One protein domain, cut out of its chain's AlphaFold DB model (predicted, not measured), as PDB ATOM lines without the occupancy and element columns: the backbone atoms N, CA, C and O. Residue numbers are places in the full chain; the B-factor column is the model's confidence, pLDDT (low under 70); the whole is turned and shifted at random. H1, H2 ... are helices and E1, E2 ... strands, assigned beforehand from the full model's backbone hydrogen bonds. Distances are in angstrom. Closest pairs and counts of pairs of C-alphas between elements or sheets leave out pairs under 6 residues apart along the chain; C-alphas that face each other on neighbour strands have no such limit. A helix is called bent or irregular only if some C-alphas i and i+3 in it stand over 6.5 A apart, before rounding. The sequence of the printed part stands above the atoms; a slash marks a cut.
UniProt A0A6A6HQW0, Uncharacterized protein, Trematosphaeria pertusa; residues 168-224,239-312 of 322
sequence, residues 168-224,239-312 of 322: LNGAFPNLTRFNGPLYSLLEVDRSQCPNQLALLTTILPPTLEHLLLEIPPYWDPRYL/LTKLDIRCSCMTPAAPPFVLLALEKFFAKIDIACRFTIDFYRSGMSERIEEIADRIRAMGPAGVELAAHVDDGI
ATOM      1  N   LEU A 168      51.523  19.189 -79.082       77.00
ATOM      2  CA  LEU A 168      52.412  19.121 -77.912       77.00
ATOM      3  C   LEU A 168      52.932  20.501 -77.466       77.00
ATOM      4  O   LEU A 168      53.262  20.697 -76.293       77.00
ATOM      5  N   ASN A 169      52.984  21.469 -78.378       71.44
ATOM      6  CA  ASN A 169      53.513  22.803 -78.141       71.44
ATOM      7  C   ASN A 169      52.583  23.592 -77.216       71.44
ATOM      8  O   ASN A 169      51.371  23.645 -77.417       71.44
ATOM      9  N   GLY A 170      53.146  24.166 -76.153       73.00
ATOM     10  CA  GLY A 170      52.396  24.814 -75.074       73.00
ATOM     11  C   GLY A 170      51.603  23.848 -74.182       73.00
ATOM     12  O   GLY A 170      51.335  24.183 -73.029       73.00
ATOM     13  N   ALA A 171      51.278  22.647 -74.671       81.12
ATOM     14  CA  ALA A 171      50.655  21.602 -73.879       81.12
ATOM     15  C   ALA A 171      51.645  20.997 -72.885       81.12
ATOM     16  O   ALA A 171      51.262  20.862 -71.738       81.12
ATOM     17  N   PHE A 172      52.898  20.712 -73.260       90.06
ATOM     18  CA  PHE A 172      53.879  20.045 -72.386       90.06
ATOM     19  C   PHE A 172      55.161  20.878 -72.211       90.06
ATOM     20  O   PHE A 172      56.154  20.638 -72.899       90.06
ATOM     21  N   PRO A 173      55.174  21.875 -71.305       91.50
ATOM     22  CA  PRO A 173      56.291  22.814 -71.159       91.50
ATOM     23  C   PRO A 173      57.607  22.195 -70.668       91.50
ATOM     24  O   PRO A 173      58.637  22.845 -70.801       91.50
ATOM     25  N   ASN A 174      57.582  20.990 -70.093       95.00
ATOM     26  CA  ASN A 174      58.766  20.319 -69.544       95.00
ATOM     27  C   ASN A 174      59.235  19.126 -70.385       95.00
ATOM     28  O   ASN A 174      60.193  18.461 -70.005       95.00
ATOM     29  N   LEU A 175      58.590  18.853 -71.523       95.94
ATOM     30  CA  LEU A 175      58.939  17.714 -72.363       95.94
ATOM     31  C   LEU A 175      60.323  17.934 -72.990       95.94
ATOM     32  O   LEU A 175      60.512  18.854 -73.791       95.94
ATOM     33  N   THR A 176      61.279  17.087 -72.623       97.00
ATOM     34  CA  THR A 176      62.654  17.084 -73.145       97.00
ATOM     35  C   THR A 176      62.893  15.923 -74.100       97.00
ATOM     36  O   THR A 176      63.773  16.009 -74.955       97.00
ATOM     37  N   ARG A 177      62.088  14.856 -74.017       96.75
ATOM     38  CA  ARG A 177      62.216  13.679 -74.879       96.75
ATOM     39  C   ARG A 177      60.883  13.270 -75.494       96.75
ATOM     40  O   ARG A 177      59.906  13.035 -74.788       96.75
ATOM     41  N   PHE A 178      60.882  13.107 -76.812       94.81
ATOM     42  CA  PHE A 178      59.776  12.514 -77.552       94.81
ATOM     43  C   PHE A 178      60.309  11.429 -78.483       94.81
ATOM     44  O   PHE A 178      61.210  11.679 -79.279       94.81
ATOM     45  N   ASN A 179      59.740  10.235 -78.392       93.62
ATOM     46  CA  ASN A 179      59.907   9.177 -79.374       93.62
ATOM     47  C   ASN A 179      58.517   8.763 -79.836       93.62
ATOM     48  O   ASN A 179      57.674   8.413 -79.012       93.62
ATOM     49  N   GLY A 180      58.273   8.806 -81.137       89.75
ATOM     50  CA  GLY A 180      57.059   8.229 -81.667       89.75
ATOM     51  C   GLY A 180      56.898   8.389 -83.165       89.75
ATOM     52  O   GLY A 180      57.745   8.962 -83.856       89.75
ATOM     53  N   PRO A 181      55.783   7.878 -83.687       85.94
ATOM     54  CA  PRO A 181      55.513   7.921 -85.106       85.94
ATOM     55  C   PRO A 181      55.162   9.321 -85.592       85.94
ATOM     56  O   PRO A 181      54.371  10.031 -84.969       85.94
ATOM     57  N   LEU A 182      55.650   9.678 -86.777       85.50
ATOM     58  CA  LEU A 182      55.409  10.991 -87.376       85.50
ATOM     59  C   LEU A 182      53.911  11.295 -87.581       85.50
ATOM     60  O   LEU A 182      53.475  12.425 -87.366       85.50
ATOM     61  N   TYR A 183      53.097  10.283 -87.904       80.38
ATOM     62  CA  TYR A 183      51.637  10.424 -88.049       80.38
ATOM     63  C   TYR A 183      50.903  10.727 -86.732       80.38
ATOM     64  O   TYR A 183      49.740  11.115 -86.770       80.38
ATOM     65  N   SER A 184      51.531  10.529 -85.565       80.50
ATOM     66  CA  SER A 184      50.927  10.958 -84.291       80.50
ATOM     67  C   SER A 184      50.995  12.475 -84.105       80.50
ATOM     68  O   SER A 184      50.185  13.045 -83.377       80.50
ATOM     69  N   LEU A 185      51.937  13.130 -84.792       85.75
ATOM     70  CA  LEU A 185      52.173  14.569 -84.718       85.75
ATOM     71  C   LEU A 185      51.560  15.320 -85.903       85.75
ATOM     72  O   LEU A 185      51.129  16.456 -85.744       85.75
ATOM     73  N   LEU A 186      51.528  14.711 -87.091       82.69
ATOM     74  CA  LEU A 186      51.055  15.346 -88.322       82.69
ATOM     75  C   LEU A 186      49.772  14.695 -88.840       82.69
ATOM     76  O   LEU A 186      49.678  13.474 -88.938       82.69
ATOM     77  N   GLU A 187      48.815  15.529 -89.252       74.81
ATOM     78  CA  GLU A 187      47.633  15.093 -90.003       74.81
ATOM     79  C   GLU A 187      48.037  14.365 -91.290       74.81
ATOM     80  O   GLU A 187      49.031  14.715 -91.932       74.81
ATOM     81  N   VAL A 188      47.214  13.403 -91.716       69.12
ATOM     82  CA  VAL A 188      47.433  12.653 -92.963       69.12
ATOM     83  C   VAL A 188      47.548  13.597 -94.164       69.12
ATOM     84  O   VAL A 188      48.448  13.425 -94.979       69.12
ATOM     85  N   ASP A 189      46.745  14.656 -94.236       68.69
ATOM     86  CA  ASP A 189      46.822  15.624 -95.341       68.69
ATOM     87  C   ASP A 189      48.139  16.422 -95.338       68.69
ATOM     88  O   ASP A 189      48.630  16.837 -96.388       68.69
ATOM     89  N   ARG A 190      48.764  16.586 -94.165       69.50
ATOM     90  CA  ARG A 190      50.073  17.242 -94.009       69.50
ATOM     91  C   ARG A 190      51.249  16.283 -94.183       69.50
ATOM     92  O   ARG A 190      52.386  16.733 -94.329       69.50
ATOM     93  N   SER A 191      50.995  14.974 -94.225       67.50
ATOM     94  CA  SER A 191      52.025  13.939 -94.404       67.50
ATOM     95  C   SER A 191      52.711  13.961 -95.775       67.50
ATOM     96  O   SER A 191      53.735  13.310 -95.969       67.50
ATOM     97  N   GLN A 192      52.184  14.744 -96.715       72.75
ATOM     98  CA  GLN A 192      52.770  14.960 -98.041       72.75
ATOM     99  C   GLN A 192      53.211  16.413 -98.258       72.75
ATOM    100  O   GLN A 192      53.662  16.773 -99.345       72.75
ATOM    101  N   CYS A 193      53.087  17.272 -97.239       77.00
ATOM    102  CA  CYS A 193      53.637  18.617 -97.313       77.00
ATOM    103  C   CYS A 193      55.168  18.547 -97.243       77.00
ATOM    104  O   CYS A 193      55.689  17.832 -96.388       77.00
ATOM    105  N   PRO A 194      55.895  19.288 -98.093       81.12
ATOM    106  CA  PRO A 194      57.340  19.411 -97.958       81.12
ATOM    107  C   PRO A 194      57.710  20.120 -96.645       81.12
ATOM    108  O   PRO A 194      56.917  20.885 -96.091       81.12
ATOM    109  N   ASN A 195      58.941  19.897 -96.179       82.38
ATOM    110  CA  ASN A 195      59.513  20.517 -94.981       82.38
ATOM    111  C   ASN A 195      58.759  20.199 -93.671       82.38
ATOM    112  O   ASN A 195      58.452  21.075 -92.860       82.38
ATOM    113  N   GLN A 196      58.454  18.924 -93.443       84.88
ATOM    114  CA  GLN A 196      57.737  18.471 -92.247       84.88
ATOM    115  C   GLN A 196      58.455  18.809 -90.944       84.88
ATOM    116  O   GLN A 196      57.789  19.114 -89.959       84.88
ATOM    117  N   LEU A 197      59.791  18.822 -90.922       83.56
ATOM    118  CA  LEU A 197      60.522  19.211 -89.717       83.56
ATOM    119  C   LEU A 197      60.245  20.669 -89.318       83.56
ATOM    120  O   LEU A 197      60.122  20.955 -88.130       83.56
ATOM    121  N   ALA A 198      60.070  21.577 -90.284       83.00
ATOM    122  CA  ALA A 198      59.631  22.942 -89.998       83.00
ATOM    123  C   ALA A 198      58.223  22.968 -89.391       83.00
ATOM    124  O   ALA A 198      57.998  23.667 -88.404       83.00
ATOM    125  N   LEU A 199      57.283  22.171 -89.912       85.19
ATOM    126  CA  LEU A 199      55.946  22.050 -89.318       85.19
ATOM    127  C   LEU A 199      56.012  21.531 -87.877       85.19
ATOM    128  O   LEU A 199      55.302  22.045 -87.011       85.19
ATOM    129  N   LEU A 200      56.902  20.574 -87.598       87.75
ATOM    130  CA  LEU A 200      57.091  20.031 -86.254       87.75
ATOM    131  C   LEU A 200      57.537  21.091 -85.243       87.75
ATOM    132  O   LEU A 200      57.140  20.990 -84.088       87.75
ATOM    133  N   THR A 201      58.260  22.143 -85.642       85.94
ATOM    134  CA  THR A 201      58.620  23.246 -84.719       85.94
ATOM    135  C   THR A 201      57.403  23.996 -84.174       85.94
ATOM    136  O   THR A 201      57.468  24.601 -83.108       85.94
ATOM    137  N   THR A 202      56.268  23.938 -84.879       86.19
ATOM    138  CA  THR A 202      55.010  24.542 -84.419       86.19
ATOM    139  C   THR A 202      54.234  23.629 -83.470       86.19
ATOM    140  O   THR A 202      53.415  24.117 -82.692       86.19
ATOM    141  N   ILE A 203      54.518  22.323 -83.509       88.50
ATOM    142  CA  ILE A 203      53.773  21.258 -82.822       88.50
ATOM    143  C   ILE A 203      54.527  20.741 -81.603       88.50
ATOM    144  O   ILE A 203      53.892  20.336 -80.639       88.50
ATOM    145  N   LEU A 204      55.856  20.753 -81.618       90.12
ATOM    146  CA  LEU A 204      56.713  20.276 -80.540       90.12
ATOM    147  C   LEU A 204      57.170  21.438 -79.645       90.12
ATOM    148  O   LEU A 204      57.323  22.564 -80.121       90.12
ATOM    149  N   PRO A 205      57.392  21.196 -78.343       91.31
ATOM    150  CA  PRO A 205      57.825  22.240 -77.430       91.31
ATOM    151  C   PRO A 205      59.300  22.620 -77.653       91.31
ATOM    152  O   PRO A 205      60.124  21.765 -77.986       91.31
ATOM    153  N   PRO A 206      59.686  23.884 -77.393       90.88
ATOM    154  CA  PRO A 206      61.063  24.355 -77.569       90.88
ATOM    155  C   PRO A 206      62.042  23.778 -76.533       90.88
ATOM    156  O   PRO A 206      63.251  23.974 -76.646       90.88
ATOM    157  N   THR A 207      61.533  23.103 -75.500       93.50
ATOM    158  CA  THR A 207      62.329  22.416 -74.479       93.50
ATOM    159  C   THR A 207      62.870  21.070 -74.931       93.50
ATOM    160  O   THR A 207      63.668  20.492 -74.203       93.50
ATOM    161  N   LEU A 208      62.439  20.578 -76.093       94.50
ATOM    162  CA  LEU A 208      62.806  19.265 -76.585       94.50
ATOM    163  C   LEU A 208      64.315  19.180 -76.847       94.50
ATOM    164  O   LEU A 208      64.866  19.954 -77.628       94.50
ATOM    165  N   GLU A 209      64.957  18.221 -76.193       95.19
ATOM    166  CA  GLU A 209      66.384  17.929 -76.314       95.19
ATOM    167  C   GLU A 209      66.606  16.736 -77.242       95.19
ATOM    168  O   GLU A 209      67.529  16.740 -78.056       95.19
ATOM    169  N   HIS A 210      65.752  15.713 -77.135       95.31
ATOM    170  CA  HIS A 210      65.860  14.466 -77.884       95.31
ATOM    171  C   HIS A 210      64.556  14.183 -78.644       95.31
ATOM    172  O   HIS A 210      63.489  14.053 -78.035       95.31
ATOM    173  N   LEU A 211      64.657  14.019 -79.961       93.19
ATOM    174  CA  LEU A 211      63.534  13.677 -80.831       93.19
ATOM    175  C   LEU A 211      63.839  12.393 -81.598       93.19
ATOM    176  O   LEU A 211      64.793  12.361 -82.367       93.19
ATOM    177  N   LEU A 212      63.009  11.364 -81.435       93.00
ATOM    178  CA  LEU A 212      62.979  10.205 -82.321       93.00
ATOM    179  C   LEU A 212      61.679  10.203 -83.126       93.00
ATOM    180  O   LEU A 212      60.589  10.244 -82.553       93.00
ATOM    181  N   LEU A 213      61.800  10.138 -84.450       90.38
ATOM    182  CA  LEU A 213      60.679  10.075 -85.382       90.38
ATOM    183  C   LEU A 213      60.649   8.719 -86.081       90.38
ATOM    184  O   LEU A 213      61.562   8.388 -86.838       90.38
ATOM    185  N   GLU A 214      59.573   7.961 -85.881       86.88
ATOM    186  CA  GLU A 214      59.307   6.750 -86.659       86.88
ATOM    187  C   GLU A 214      58.524   7.105 -87.935       86.88
ATOM    188  O   GLU A 214      57.399   7.614 -87.894       86.88
ATOM    189  N   ILE A 215      59.135   6.838 -89.086       83.62
ATOM    190  CA  ILE A 215      58.576   7.069 -90.416       83.62
ATOM    191  C   ILE A 215      58.047   5.736 -90.948       83.62
ATOM    192  O   ILE A 215      58.816   4.775 -91.097       83.62
ATOM    193  N   PRO A 216      56.734   5.639 -91.224       75.12
ATOM    194  CA  PRO A 216      56.136   4.395 -91.668       75.12
ATOM    195  C   PRO A 216      56.518   4.080 -93.126       75.12
ATOM    196  O   PRO A 216      56.854   4.979 -93.895       75.12
ATOM    197  N   PRO A 217      56.406   2.811 -93.551       71.31
ATOM    198  CA  PRO A 217      56.956   2.352 -94.828       71.31
ATOM    199  C   PRO A 217      56.334   2.929 -96.095       71.31
ATOM    200  O   PRO A 217      56.928   2.837 -97.166       71.31
ATOM    201  N   TYR A 218      55.129   3.473 -95.997       72.38
ATOM    202  CA  TYR A 218      54.428   4.113 -97.109       72.38
ATOM    203  C   TYR A 218      54.706   5.621 -97.185       72.38
ATOM    204  O   TYR A 218      54.196   6.284 -98.086       72.38
ATOM    205  N   TRP A 219      55.467   6.176 -96.240       72.62
ATOM    206  CA  TRP A 219      55.782   7.597 -96.193       72.62
ATOM    207  C   TRP A 219      57.094   7.867 -96.912       72.62
ATOM    208  O   TRP A 219      58.088   7.174 -96.709       72.62
ATOM    209  N   ASP A 220      57.091   8.898 -97.747       74.81
ATOM    210  CA  ASP A 220      58.263   9.320 -98.496       74.81
ATOM    211  C   ASP A 220      59.118  10.297 -97.669       74.81
ATOM    212  O   ASP A 220      58.682  11.425 -97.407       74.81
ATOM    213  N   PRO A 221      60.346   9.925 -97.258       72.81
ATOM    214  CA  PRO A 221      61.170  10.788 -96.417       72.81
ATOM    215  C   PRO A 221      61.631  12.074 -97.122       72.81
ATOM    216  O   PRO A 221      62.134  12.977 -96.458       72.81
ATOM    217  N   ARG A 222      61.426  12.212 -98.444       75.00
ATOM    218  CA  ARG A 222      61.659  13.471 -99.180       75.00
ATOM    219  C   ARG A 222      60.806  14.629 -98.679       75.00
ATOM    220  O   ARG A 222      61.183  15.777 -98.878       75.00
ATOM    221  N   TYR A 223      59.695  14.351 -98.007       79.62
ATOM    222  CA  TYR A 223      58.867  15.394 -97.409       79.62
ATOM    223  C   TYR A 223      59.417  15.926 -96.077       79.62
ATOM    224  O   TYR A 223      58.981  16.986 -95.631       79.62
ATOM    225  N   LEU A 224      60.398  15.259 -95.451       76.31
ATOM    226  CA  LEU A 224      60.952  15.702 -94.164       76.31
ATOM    227  C   LEU A 224      61.597  17.082 -94.248       76.31
ATOM    228  O   LEU A 224      61.360  17.927 -93.385       76.31
ATOM    229  N   LEU A 239      67.455  21.137 -79.073       90.88
ATOM    230  CA  LEU A 239      67.539  19.802 -79.661       90.88
ATOM    231  C   LEU A 239      69.001  19.454 -79.917       90.88
ATOM    232  O   LEU A 239      69.644  20.048 -80.774       90.88
ATOM    233  N   THR A 240      69.510  18.487 -79.167       90.62
ATOM    234  CA  THR A 240      70.878  17.976 -79.286       90.62
ATOM    235  C   THR A 240      70.917  16.670 -80.066       90.62
ATOM    236  O   THR A 240      71.948  16.349 -80.659       90.62
ATOM    237  N   LYS A 241      69.802  15.926 -80.096       91.00
ATOM    238  CA  LYS A 241      69.713  14.620 -80.750       91.00
ATOM    239  C   LYS A 241      68.448  14.466 -81.590       91.00
ATOM    240  O   LYS A 241      67.338  14.629 -81.080       91.00
ATOM    241  N   LEU A 242      68.623  14.069 -82.850       89.31
ATOM    242  CA  LEU A 242      67.548  13.699 -83.767       89.31
ATOM    243  C   LEU A 242      67.767  12.279 -84.298       89.31
ATOM    244  O   LEU A 242      68.700  12.021 -85.048       89.31
ATOM    245  N   ASP A 243      66.871  11.369 -83.949       89.06
ATOM    246  CA  ASP A 243      66.860  10.003 -84.455       89.06
ATOM    247  C   ASP A 243      65.710   9.860 -85.468       89.06
ATOM    248  O   ASP A 243      64.542  10.068 -85.142       89.06
ATOM    249  N   ILE A 244      66.006   9.508 -86.717       86.00
ATOM    250  CA  ILE A 244      64.989   9.240 -87.741       86.00
ATOM    251  C   ILE A 244      64.999   7.750 -88.055       86.00
ATOM    252  O   ILE A 244      65.974   7.218 -88.586       86.00
ATOM    253  N   ARG A 245      63.895   7.074 -87.743       84.88
ATOM    254  CA  ARG A 245      63.720   5.638 -87.943       84.88
ATOM    255  C   ARG A 245      62.777   5.378 -89.111       84.88
ATOM    256  O   ARG A 245      61.569   5.528 -88.977       84.88
ATOM    257  N   CYS A 246      63.311   4.955 -90.246       80.06
ATOM    258  CA  CYS A 246      62.540   4.611 -91.436       80.06
ATOM    259  C   CYS A 246      62.270   3.108 -91.473       80.06
ATOM    260  O   CYS A 246      63.196   2.317 -91.622       80.06
ATOM    261  N   SER A 247      61.005   2.703 -91.397       75.06
ATOM    262  CA  SER A 247      60.627   1.324 -91.720       75.06
ATOM    263  C   SER A 247      60.581   1.153 -93.239       75.06
ATOM    264  O   SER A 247      59.845   1.866 -93.903       75.06
ATOM    265  N   CYS A 248      61.318   0.210 -93.814       67.62
ATOM    266  CA  CYS A 248      61.310  -0.094 -95.245       67.62
ATOM    267  C   CYS A 248      60.740  -1.496 -95.497       67.62
ATOM    268  O   CYS A 248      61.143  -2.473 -94.864       67.62
ATOM    269  N   MET A 249      59.815  -1.612 -96.459       60.31
ATOM    270  CA  MET A 249      59.227  -2.909 -96.841       60.31
ATOM    271  C   MET A 249      60.196  -3.770 -97.644       60.31
ATOM    272  O   MET A 249      60.125  -4.992 -97.577       60.31
ATOM    273  N   THR A 250      61.081  -3.151 -98.434       62.12
ATOM    274  CA  THR A 250      62.064  -3.881 -99.238       62.12
ATOM    275  C   THR A 250      63.381  -3.109 -99.354       62.12
ATOM    276  O   THR A 250      63.359  -1.879 -99.429       62.12
ATOM    277  N   PRO A 251      64.524  -3.809 -99.469       58.59
ATOM    278  CA  PRO A 251      65.813  -3.203 -99.813       58.59
ATOM    279  C   PRO A 251      65.883  -2.594-101.219       58.59
ATOM    280  O   PRO A 251      66.887  -1.986-101.554       58.59
ATOM    281  N   ALA A 252      64.861  -2.772-102.067       55.19
ATOM    282  CA  ALA A 252      64.880  -2.331-103.466       55.19
ATOM    283  C   ALA A 252      64.583  -0.830-103.654       55.19
ATOM    284  O   ALA A 252      64.705  -0.316-104.764       55.19
ATOM    285  N   ALA A 253      64.190  -0.133-102.588       59.97
ATOM    286  CA  ALA A 253      63.966   1.308-102.584       59.97
ATOM    287  C   ALA A 253      64.433   1.908-101.246       59.97
ATOM    288  O   ALA A 253      63.612   2.429-100.487       59.97
ATOM    289  N   PRO A 254      65.730   1.796-100.901       61.31
ATOM    290  CA  PRO A 254      66.234   2.426 -99.705       61.31
ATOM    291  C   PRO A 254      66.090   3.942 -99.887       61.31
ATOM    292  O   PRO A 254      66.266   4.465-100.996       61.31
ATOM    293  N   PRO A 255      65.739   4.668 -98.823       66.94
ATOM    294  CA  PRO A 255      65.534   6.100 -98.903       66.94
ATOM    295  C   PRO A 255      66.892   6.798 -99.044       66.94
ATOM    296  O   PRO A 255      67.420   7.330 -98.080       66.94
ATOM    297  N   PHE A 256      67.469   6.834-100.253       69.62
ATOM    298  CA  PHE A 256      68.741   7.524-100.539       69.62
ATOM    299  C   PHE A 256      68.720   9.006-100.149       69.62
ATOM    300  O   PHE A 256      69.765   9.613 -99.933       69.62
ATOM    301  N   VAL A 257      67.523   9.577-100.009       69.31
ATOM    302  CA  VAL A 257      67.310  10.890 -99.401       69.31
ATOM    303  C   VAL A 257      67.938  11.009 -98.004       69.31
ATOM    304  O   VAL A 257      68.383  12.092 -97.651       69.31
ATOM    305  N   LEU A 258      68.084   9.917 -97.245       71.44
ATOM    306  CA  LEU A 258      68.764   9.922 -95.946       71.44
ATOM    307  C   LEU A 258      70.235  10.354 -96.043       71.44
ATOM    308  O   LEU A 258      70.697  11.068 -95.162       71.44
ATOM    309  N   LEU A 259      70.944  10.036 -97.134       71.44
ATOM    310  CA  LEU A 259      72.322  10.513 -97.353       71.44
ATOM    311  C   LEU A 259      72.375  12.033 -97.561       71.44
ATOM    312  O   LEU A 259      73.318  12.708 -97.143       71.44
ATOM    313  N   ALA A 260      71.357  12.595 -98.222       72.00
ATOM    314  CA  ALA A 260      71.231  14.042 -98.361       72.00
ATOM    315  C   ALA A 260      70.905  14.702 -97.009       72.00
ATOM    316  O   ALA A 260      71.430  15.774 -96.713       72.00
ATOM    317  N   LEU A 261      70.094  14.038 -96.178       72.44
ATOM    318  CA  LEU A 261      69.757  14.492 -94.831       72.44
ATOM    319  C   LEU A 261      70.965  14.431 -93.884       72.44
ATOM    320  O   LEU A 261      71.199  15.386 -93.156       72.44
ATOM    321  N   GLU A 262      71.789  13.387 -93.920       73.06
ATOM    322  CA  GLU A 262      73.015  13.306 -93.111       73.06
ATOM    323  C   GLU A 262      73.956  14.488 -93.386       73.06
ATOM    324  O   GLU A 262      74.358  15.211 -92.471       73.06
ATOM    325  N   LYS A 263      74.223  14.761 -94.670       73.62
ATOM    326  CA  LYS A 263      75.030  15.915 -95.105       73.62
ATOM    327  C   LYS A 263      74.400  17.251 -94.704       73.62
ATOM    328  O   LYS A 263      75.115  18.243 -94.536       73.62
ATOM    329  N   PHE A 264      73.076  17.292 -94.578       73.88
ATOM    330  CA  PHE A 264      72.345  18.445 -94.069       73.88
ATOM    331  C   PHE A 264      72.551  18.615 -92.553       73.88
ATOM    332  O   PHE A 264      72.958  19.695 -92.125       73.88
ATOM    333  N   PHE A 265      72.359  17.563 -91.750       74.00
ATOM    334  CA  PHE A 265      72.446  17.635 -90.285       74.00
ATOM    335  C   PHE A 265      73.860  17.847 -89.748       74.00
ATOM    336  O   PHE A 265      74.027  18.543 -88.748       74.00
ATOM    337  N   ALA A 266      74.886  17.362 -90.453       72.00
ATOM    338  CA  ALA A 266      76.286  17.617 -90.104       72.00
ATOM    339  C   ALA A 266      76.633  19.120 -89.993       72.00
ATOM    340  O   ALA A 266      77.649  19.482 -89.406       72.00
ATOM    341  N   LYS A 267      75.803  20.010 -90.556       74.69
ATOM    342  CA  LYS A 267      76.014  21.462 -90.552       74.69
ATOM    343  C   LYS A 267      75.341  22.203 -89.390       74.69
ATOM    344  O   LYS A 267      75.606  23.393 -89.250       74.69
ATOM    345  N   ILE A 268      74.478  21.559 -88.593       73.56
ATOM    346  CA  ILE A 268      73.659  22.240 -87.566       73.56
ATOM    347  C   ILE A 268      73.959  21.830 -86.115       73.56
ATOM    348  O   ILE A 268      73.177  22.161 -85.236       73.56
ATOM    349  N   ASP A 269      75.092  21.169 -85.855       79.56
ATOM    350  CA  ASP A 269      75.538  20.733 -84.510       79.56
ATOM    351  C   ASP A 269      74.484  19.921 -83.726       79.56
ATOM    352  O   ASP A 269      74.409  19.950 -82.500       79.56
ATOM    353  N   ILE A 270      73.646  19.182 -84.457       82.50
ATOM    354  CA  ILE A 270      72.693  18.220 -83.902       82.50
ATOM    355  C   ILE A 270      73.225  16.830 -84.215       82.50
ATOM    356  O   ILE A 270      73.480  16.505 -85.378       82.50
ATOM    357  N   ALA A 271      73.352  15.986 -83.190       83.19
ATOM    358  CA  ALA A 271      73.671  14.581 -83.385       83.19
ATOM    359  C   ALA A 271      72.485  13.901 -84.081       83.19
ATOM    360  O   ALA A 271      71.432  13.696 -83.476       83.19
ATOM    361  N   CYS A 272      72.645  13.580 -85.364       81.69
ATOM    362  CA  CYS A 272      71.600  12.947 -86.152       81.69
ATOM    363  C   CYS A 272      71.925  11.474 -86.393       81.69
ATOM    364  O   CYS A 272      72.999  11.154 -86.904       81.69
ATOM    365  N   ARG A 273      70.987  10.582 -86.068       83.31
ATOM    366  CA  ARG A 273      71.068   9.154 -86.390       83.31
ATOM    367  C   ARG A 273      69.948   8.782 -87.342       83.31
ATOM    368  O   ARG A 273      68.794   9.147 -87.132       83.31
ATOM    369  N   PHE A 274      70.279   7.995 -88.355       80.50
ATOM    370  CA  PHE A 274      69.296   7.374 -89.230       80.50
ATOM    371  C   PHE A 274      69.277   5.873 -88.977       80.50
ATOM    372  O   PHE A 274      70.316   5.220 -89.055       80.50
ATOM    373  N   THR A 275      68.100   5.329 -88.696       78.25
ATOM    374  CA  THR A 275      67.880   3.890 -88.540       78.25
ATOM    375  C   THR A 275      66.968   3.422 -89.663       78.25
ATOM    376  O   THR A 275      65.864   3.941 -89.816       78.25
ATOM    377  N   ILE A 276      67.416   2.450 -90.456       74.94
ATOM    378  CA  ILE A 276      66.601   1.842 -91.511       74.94
ATOM    379  C   ILE A 276      66.201   0.443 -91.055       74.94
ATOM    380  O   ILE A 276      67.017  -0.475 -91.030       74.94
ATOM    381  N   ASP A 277      64.930   0.284 -90.716       73.56
ATOM    382  CA  ASP A 277      64.364  -0.994 -90.310       73.56
ATOM    383  C   ASP A 277      63.793  -1.718 -91.522       73.56
ATOM    384  O   ASP A 277      62.752  -1.337 -92.055       73.56
ATOM    385  N   PHE A 278      64.411  -2.818 -91.930       66.75
ATOM    386  CA  PHE A 278      63.802  -3.699 -92.920       66.75
ATOM    387  C   PHE A 278      62.774  -4.601 -92.230       66.75
ATOM    388  O   PHE A 278      63.122  -5.418 -91.373       66.75
ATOM    389  N   TYR A 279      61.495  -4.467 -92.597       59.56
ATOM    390  CA  TYR A 279      60.452  -5.360 -92.092       59.56
ATOM    391  C   TYR A 279      60.729  -6.782 -92.591       59.56
ATOM    392  O   TYR A 279      60.487  -7.114 -93.750       59.56
ATOM    393  N   ARG A 280      61.239  -7.640 -91.700       52.84
ATOM    394  CA  ARG A 280      61.435  -9.070 -91.958       52.84
ATOM    395  C   ARG A 280      60.072  -9.756 -92.071       52.84
ATOM    396  O   ARG A 280      59.571 -10.326 -91.104       52.84
ATOM    397  N   SER A 281      59.446  -9.723 -93.245       42.25
ATOM    398  CA  SER A 281      58.309 -10.599 -93.536       42.25
ATOM    399  C   SER A 281      58.823 -12.028 -93.748       42.25
ATOM    400  O   SER A 281      59.026 -12.464 -94.877       42.25
ATOM    401  N   GLY A 282      59.115 -12.743 -92.659       46.75
ATOM    402  CA  GLY A 282      59.357 -14.192 -92.669       46.75
ATOM    403  C   GLY A 282      60.602 -14.701 -93.411       46.75
ATOM    404  O   GLY A 282      60.776 -15.911 -93.497       46.75
ATOM    405  N   MET A 283      61.470 -13.825 -93.922       42.84
ATOM    406  CA  MET A 283      62.713 -14.201 -94.602       42.84
ATOM    407  C   MET A 283      63.901 -13.979 -93.663       42.84
ATOM    408  O   MET A 283      64.132 -12.867 -93.186       42.84
ATOM    409  N   SER A 284      64.659 -15.040 -93.395       51.69
ATOM    410  CA  SER A 284      65.930 -15.004 -92.668       51.69
ATOM    411  C   SER A 284      67.074 -14.523 -93.574       51.69
ATOM    412  O   SER A 284      68.093 -15.207 -93.674       51.69
ATOM    413  N   GLU A 285      66.898 -13.411 -94.293       59.47
ATOM    414  CA  GLU A 285      68.003 -12.824 -95.065       59.47
ATOM    415  C   GLU A 285      69.082 -12.336 -94.085       59.47
ATOM    416  O   GLU A 285      68.779 -11.698 -93.066       59.47
ATOM    417  N   ARG A 286      70.343 -12.680 -94.363       70.00
ATOM    418  CA  ARG A 286      71.485 -12.208 -93.565       70.00
ATOM    419  C   ARG A 286      71.696 -10.716 -93.827       70.00
ATOM    420  O   ARG A 286      71.442 -10.239 -94.928       70.00
ATOM    421  N   ILE A 287      72.187  -9.970 -92.836       70.25
ATOM    422  CA  ILE A 287      72.470  -8.526 -92.988       70.25
ATOM    423  C   ILE A 287      73.448  -8.273 -94.145       70.25
ATOM    424  O   ILE A 287      73.278  -7.322 -94.903       70.25
ATOM    425  N   GLU A 288      74.380  -9.198 -94.366       74.25
ATOM    426  CA  GLU A 288      75.296  -9.229 -95.511       74.25
ATOM    427  C   GLU A 288      74.560  -9.226 -96.864       74.25
ATOM    428  O   GLU A 288      74.926  -8.471 -97.760       74.25
ATOM    429  N   GLU A 289      73.474  -9.997 -97.001       77.12
ATOM    430  CA  GLU A 289      72.675 -10.069 -98.233       77.12
ATOM    431  C   GLU A 289      71.910  -8.761 -98.481       77.12
ATOM    432  O   GLU A 289      71.801  -8.298 -99.618       77.12
ATOM    433  N   ILE A 290      71.417  -8.123 -97.414       74.00
ATOM    434  CA  ILE A 290      70.792  -6.796 -97.492       74.00
ATOM    435  C   ILE A 290      71.840  -5.756 -97.903       74.00
ATOM    436  O   ILE A 290      71.593  -4.973 -98.821       74.00
ATOM    437  N   ALA A 291      73.017  -5.770 -97.274       76.06
ATOM    438  CA  ALA A 291      74.112  -4.864 -97.596       76.06
ATOM    439  C   ALA A 291      74.565  -5.025 -99.056       76.06
ATOM    440  O   ALA A 291      74.723  -4.027 -99.758       76.06
ATOM    441  N   ASP A 292      74.696  -6.255 -99.555       81.56
ATOM    442  CA  ASP A 292      75.047  -6.530-100.952       81.56
ATOM    443  C   ASP A 292      73.984  -6.032-101.934       81.56
ATOM    444  O   ASP A 292      74.315  -5.423-102.956       81.56
ATOM    445  N   ARG A 293      72.699  -6.205-101.606       77.81
ATOM    446  CA  ARG A 293      71.600  -5.654-102.409       77.81
ATOM    447  C   ARG A 293      71.630  -4.132-102.443       77.81
ATOM    448  O   ARG A 293      71.439  -3.572-103.517       77.81
ATOM    449  N   ILE A 294      71.901  -3.475-101.313       76.62
ATOM    450  CA  ILE A 294      72.044  -2.015-101.247       76.62
ATOM    451  C   ILE A 294      73.252  -1.568-102.088       76.62
ATOM    452  O   ILE A 294      73.107  -0.669-102.915       76.62
ATOM    453  N   ARG A 295      74.415  -2.230-101.977       81.94
ATOM    454  CA  ARG A 295      75.612  -1.941-102.801       81.94
ATOM    455  C   ARG A 295      75.332  -2.067-104.299       81.94
ATOM    456  O   ARG A 295      75.795  -1.238-105.082       81.94
ATOM    457  N   ALA A 296      74.549  -3.068-104.704       85.06
ATOM    458  CA  ALA A 296      74.195  -3.311-106.102       85.06
ATOM    459  C   ALA A 296      73.346  -2.188-106.736       85.06
ATOM    460  O   ALA A 296      73.191  -2.155-107.957       85.06
ATOM    461  N   MET A 297      72.828  -1.242-105.944       80.19
ATOM    462  CA  MET A 297      72.030  -0.110-106.432       80.19
ATOM    463  C   MET A 297      72.863   1.053-106.992       80.19
ATOM    464  O   MET A 297      72.302   2.058-107.428       80.19
ATOM    465  N   GLY A 298      74.193   0.935-107.001       84.31
ATOM    466  CA  GLY A 298      75.108   1.927-107.565       84.31
ATOM    467  C   GLY A 298      75.854   2.744-106.502       84.31
ATOM    468  O   GLY A 298      75.866   2.368-105.331       84.31
ATOM    469  N   PRO A 299      76.496   3.869-106.878       82.81
ATOM    470  CA  PRO A 299      77.425   4.590-105.999       82.81
ATOM    471  C   PRO A 299      76.824   5.049-104.661       82.81
ATOM    472  O   PRO A 299      77.450   4.872-103.622       82.81
ATOM    473  N   ALA A 300      75.593   5.571-104.670       75.50
ATOM    474  CA  ALA A 300      74.889   5.965-103.445       75.50
ATOM    475  C   ALA A 300      74.537   4.758-102.556       75.50
ATOM    476  O   ALA A 300      74.510   4.867-101.336       75.50
ATOM    477  N   GLY A 301      74.297   3.591-103.160       77.62
ATOM    478  CA  GLY A 301      74.111   2.335-102.438       77.62
ATOM    479  C   GLY A 301      75.391   1.859-101.764       77.62
ATOM    480  O   GLY A 301      75.356   1.417-100.624       77.62
ATOM    481  N   VAL A 302      76.540   2.010-102.423       81.69
ATOM    482  CA  VAL A 302      77.843   1.699-101.815       81.69
ATOM    483  C   VAL A 302      78.130   2.604-100.614       81.69
ATOM    484  O   VAL A 302      78.544   2.094 -99.577       81.69
ATOM    485  N   GLU A 303      77.872   3.913-100.732       79.81
ATOM    486  CA  GLU A 303      77.986   4.871 -99.620       79.81
ATOM    487  C   GLU A 303      77.058   4.459 -98.470       79.81
ATOM    488  O   GLU A 303      77.531   4.200 -97.370       79.81
ATOM    489  N   LEU A 304      75.760   4.265 -98.738       74.44
ATOM    490  CA  LEU A 304      74.787   3.864 -97.719       74.44
ATOM    491  C   LEU A 304      75.152   2.539 -97.033       74.44
ATOM    492  O   LEU A 304      75.054   2.434 -95.816       74.44
ATOM    493  N   ALA A 305      75.602   1.539 -97.791       76.06
ATOM    494  CA  ALA A 305      75.994   0.238 -97.257       76.06
ATOM    495  C   ALA A 305      77.256   0.287 -96.383       76.06
ATOM    496  O   ALA A 305      77.459  -0.624 -95.589       76.06
ATOM    497  N   ALA A 306      78.100   1.318 -96.511       75.75
ATOM    498  CA  ALA A 306      79.225   1.536 -95.600       75.75
ATOM    499  C   ALA A 306      78.770   2.028 -94.214       75.75
ATOM    500  O   ALA A 306      79.507   1.877 -93.244       75.75
ATOM    501  N   HIS A 307      77.558   2.583 -94.128       69.75
ATOM    502  CA  HIS A 307      76.905   3.003 -92.885       69.75
ATOM    503  C   HIS A 307      75.914   1.963 -92.346       69.75
ATOM    504  O   HIS A 307      75.328   2.168 -91.283       69.75
ATOM    505  N   VAL A 308      75.707   0.854 -93.068       67.19
ATOM    506  CA  VAL A 308      74.978  -0.305 -92.547       67.19
ATOM    507  C   VAL A 308      75.919  -1.011 -91.587       67.19
ATOM    508  O   VAL A 308      76.715  -1.857 -91.987       67.19
ATOM    509  N   ASP A 309      75.857  -0.609 -90.326       62.09
ATOM    510  CA  ASP A 309      76.478  -1.380 -89.264       62.09
ATOM    511  C   ASP A 309      75.660  -2.655 -89.041       62.09
ATOM    512  O   ASP A 309      74.443  -2.660 -89.278       62.09
ATOM    513  N   ASP A 310      76.301  -3.720 -88.554       50.44
ATOM    514  CA  ASP A 310      75.628  -4.946 -88.098       50.44
ATOM    515  C   ASP A 310      74.948  -4.680 -86.754       50.44
ATOM    516  O   ASP A 310      75.072  -5.422 -85.783       50.44
ATOM    517  N   GLY A 311      74.181  -3.592 -86.736       45.12
ATOM    518  CA  GLY A 311      73.096  -3.340 -85.838       45.12
ATOM    519  C   GLY A 311      72.028  -4.425 -86.023       45.12
ATOM    520  O   GLY A 311      70.854  -4.113 -86.218       45.12
ATOM    521  N   ILE A 312      72.375  -5.714 -85.826       39.94
ATOM    522  CA  ILE A 312      71.672  -6.457 -84.782       39.94
ATOM    523  C   ILE A 312      71.468  -5.399 -83.724       39.94
ATOM    524  O   ILE A 312      72.424  -4.732 -83.337       39.94
TER     525      ILE A 312
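Overview. This is residues 168 to 224 and 239 to 312 of the 322 residues of an uncharacterized protein of Trematosphaeria pertusa (UniProt A0A6A6HQW0). Four parallel strands, E1 E2 E3 E4 in that order, stand side by side as one slab, with H4 over one face along E4 and no named helix over the other face. The three short helices H1, H2 and H3 make a loose group toward the E1 end, and the helical hairpin of H5 and H6 lies past the E4 end, where it makes one end of the longest axis. You read 131 printed residues with six named helices and four named strands, in the order E1 H1 H2 H3 E2 E3 H4 E4 H5 H6, and the class is mixed, helices and strands. The whole is compact, with a radius of gyration of the C-alphas of 15.7 A, and elongated in outline, spanning 46 by 30 by 27 A.

Arrangement. Begin at E1, residues 177 to 181, an edge strand, and go on through the tight link into H1, residues 182 to 185. H1 is on the sheet at the sheet's level, with a height over the sheet of 2.7 A from a local plane fitted to 6 C-alphas. Next come H2, residues 188 to 192, and H3, residues 196 to 203, neither of them on the sheet. H1 is close to but not clearly touching H2, where the closest C-alphas, of Tyr 183 and Ser 191, are 7.3 A apart. H1 is also close to but not clearly touching H3, with the C-alphas of Leu 185 and Ile 203 closest at 7.1 A. Then look at E2, residues 210 to 215, parallel to E1 at 3 degrees, with N 212 and O 178 at 2.8 A; E1, H1 H2 H3 and E2 form a strand-helix-strand unit, two parallel neighbour strands with helices between them. E3, residues 241 to 248, is parallel to E2 at 13 degrees, with N 213 and O 243 at 2.8 A. H4, residues 257 to 265, leads to E4, residues 271 to 278, parallel to E3 at 15 degrees, with N 248 and O 277 at 2.7 A; E3, H4 and E4 are a second such unit, with a right-handed crossover. H4 lies over E4 at a height over the sheet of 9.7 A and runs along the strands, at 1 degree to E4 on the local plane; their closest C-alphas, of Phe 265 and Cys 272, are 6.3 A apart. Last, H5, residues 287 to 295, and H6, residues 299 to 306, touch as a hairpin, opposite ways at a shallow tilt of 22 degrees, with the C-alphas of Arg 295 and Val 302 closest at 4.4 A. H6 is close to but not clearly touching H4, with the C-alphas of Leu 259 and Leu 304 closest at 7.1 A, while H5 and H4 are apart. In H4, H5 and H6 every O i to N i+4 pair is within hydrogen-bond range; H3 has 2 of 4, H2 has 0 of 1 beside 1 of 2 O i to N i+3 pairs, and H1 is too short for an O i to N i+4 pair.

Along the chain. Find C-alpha 177 at (62.216, 13.679, -74.879), where E1 begins its 13.5 A. H1 covers 5.5 A, H2 7.7 A and H3 10.6 A; H2 is irregular, but only just, with C-alphas 189 and 192 6.6 A apart. E2 is 16.3 A long, E3 22.3 A and E4 22.9 A, and H4, which begins at C-alpha 257 at (67.310, 10.890, -99.401), is 12.4 A. H5 is 12.2 A and H6 11.0 A, ending at C-alpha 306 at (79.225, 1.536, -95.600).

Size, cuts and confidence. The two C-alphas farthest apart, of Gly 170 and Ala 296, are 47.2 A from each other. Residues 225 to 238 are not printed, and C-alphas 224 and 239 are 16.4 A apart across this cut, in the link from E2 to E3. Of the links that are printed whole, none is long. Mean pLDDT of the printed part is 77.0, and it is under 70 at residues 188 to 191, 248 to 257, 278 to 285 and 307 to 312.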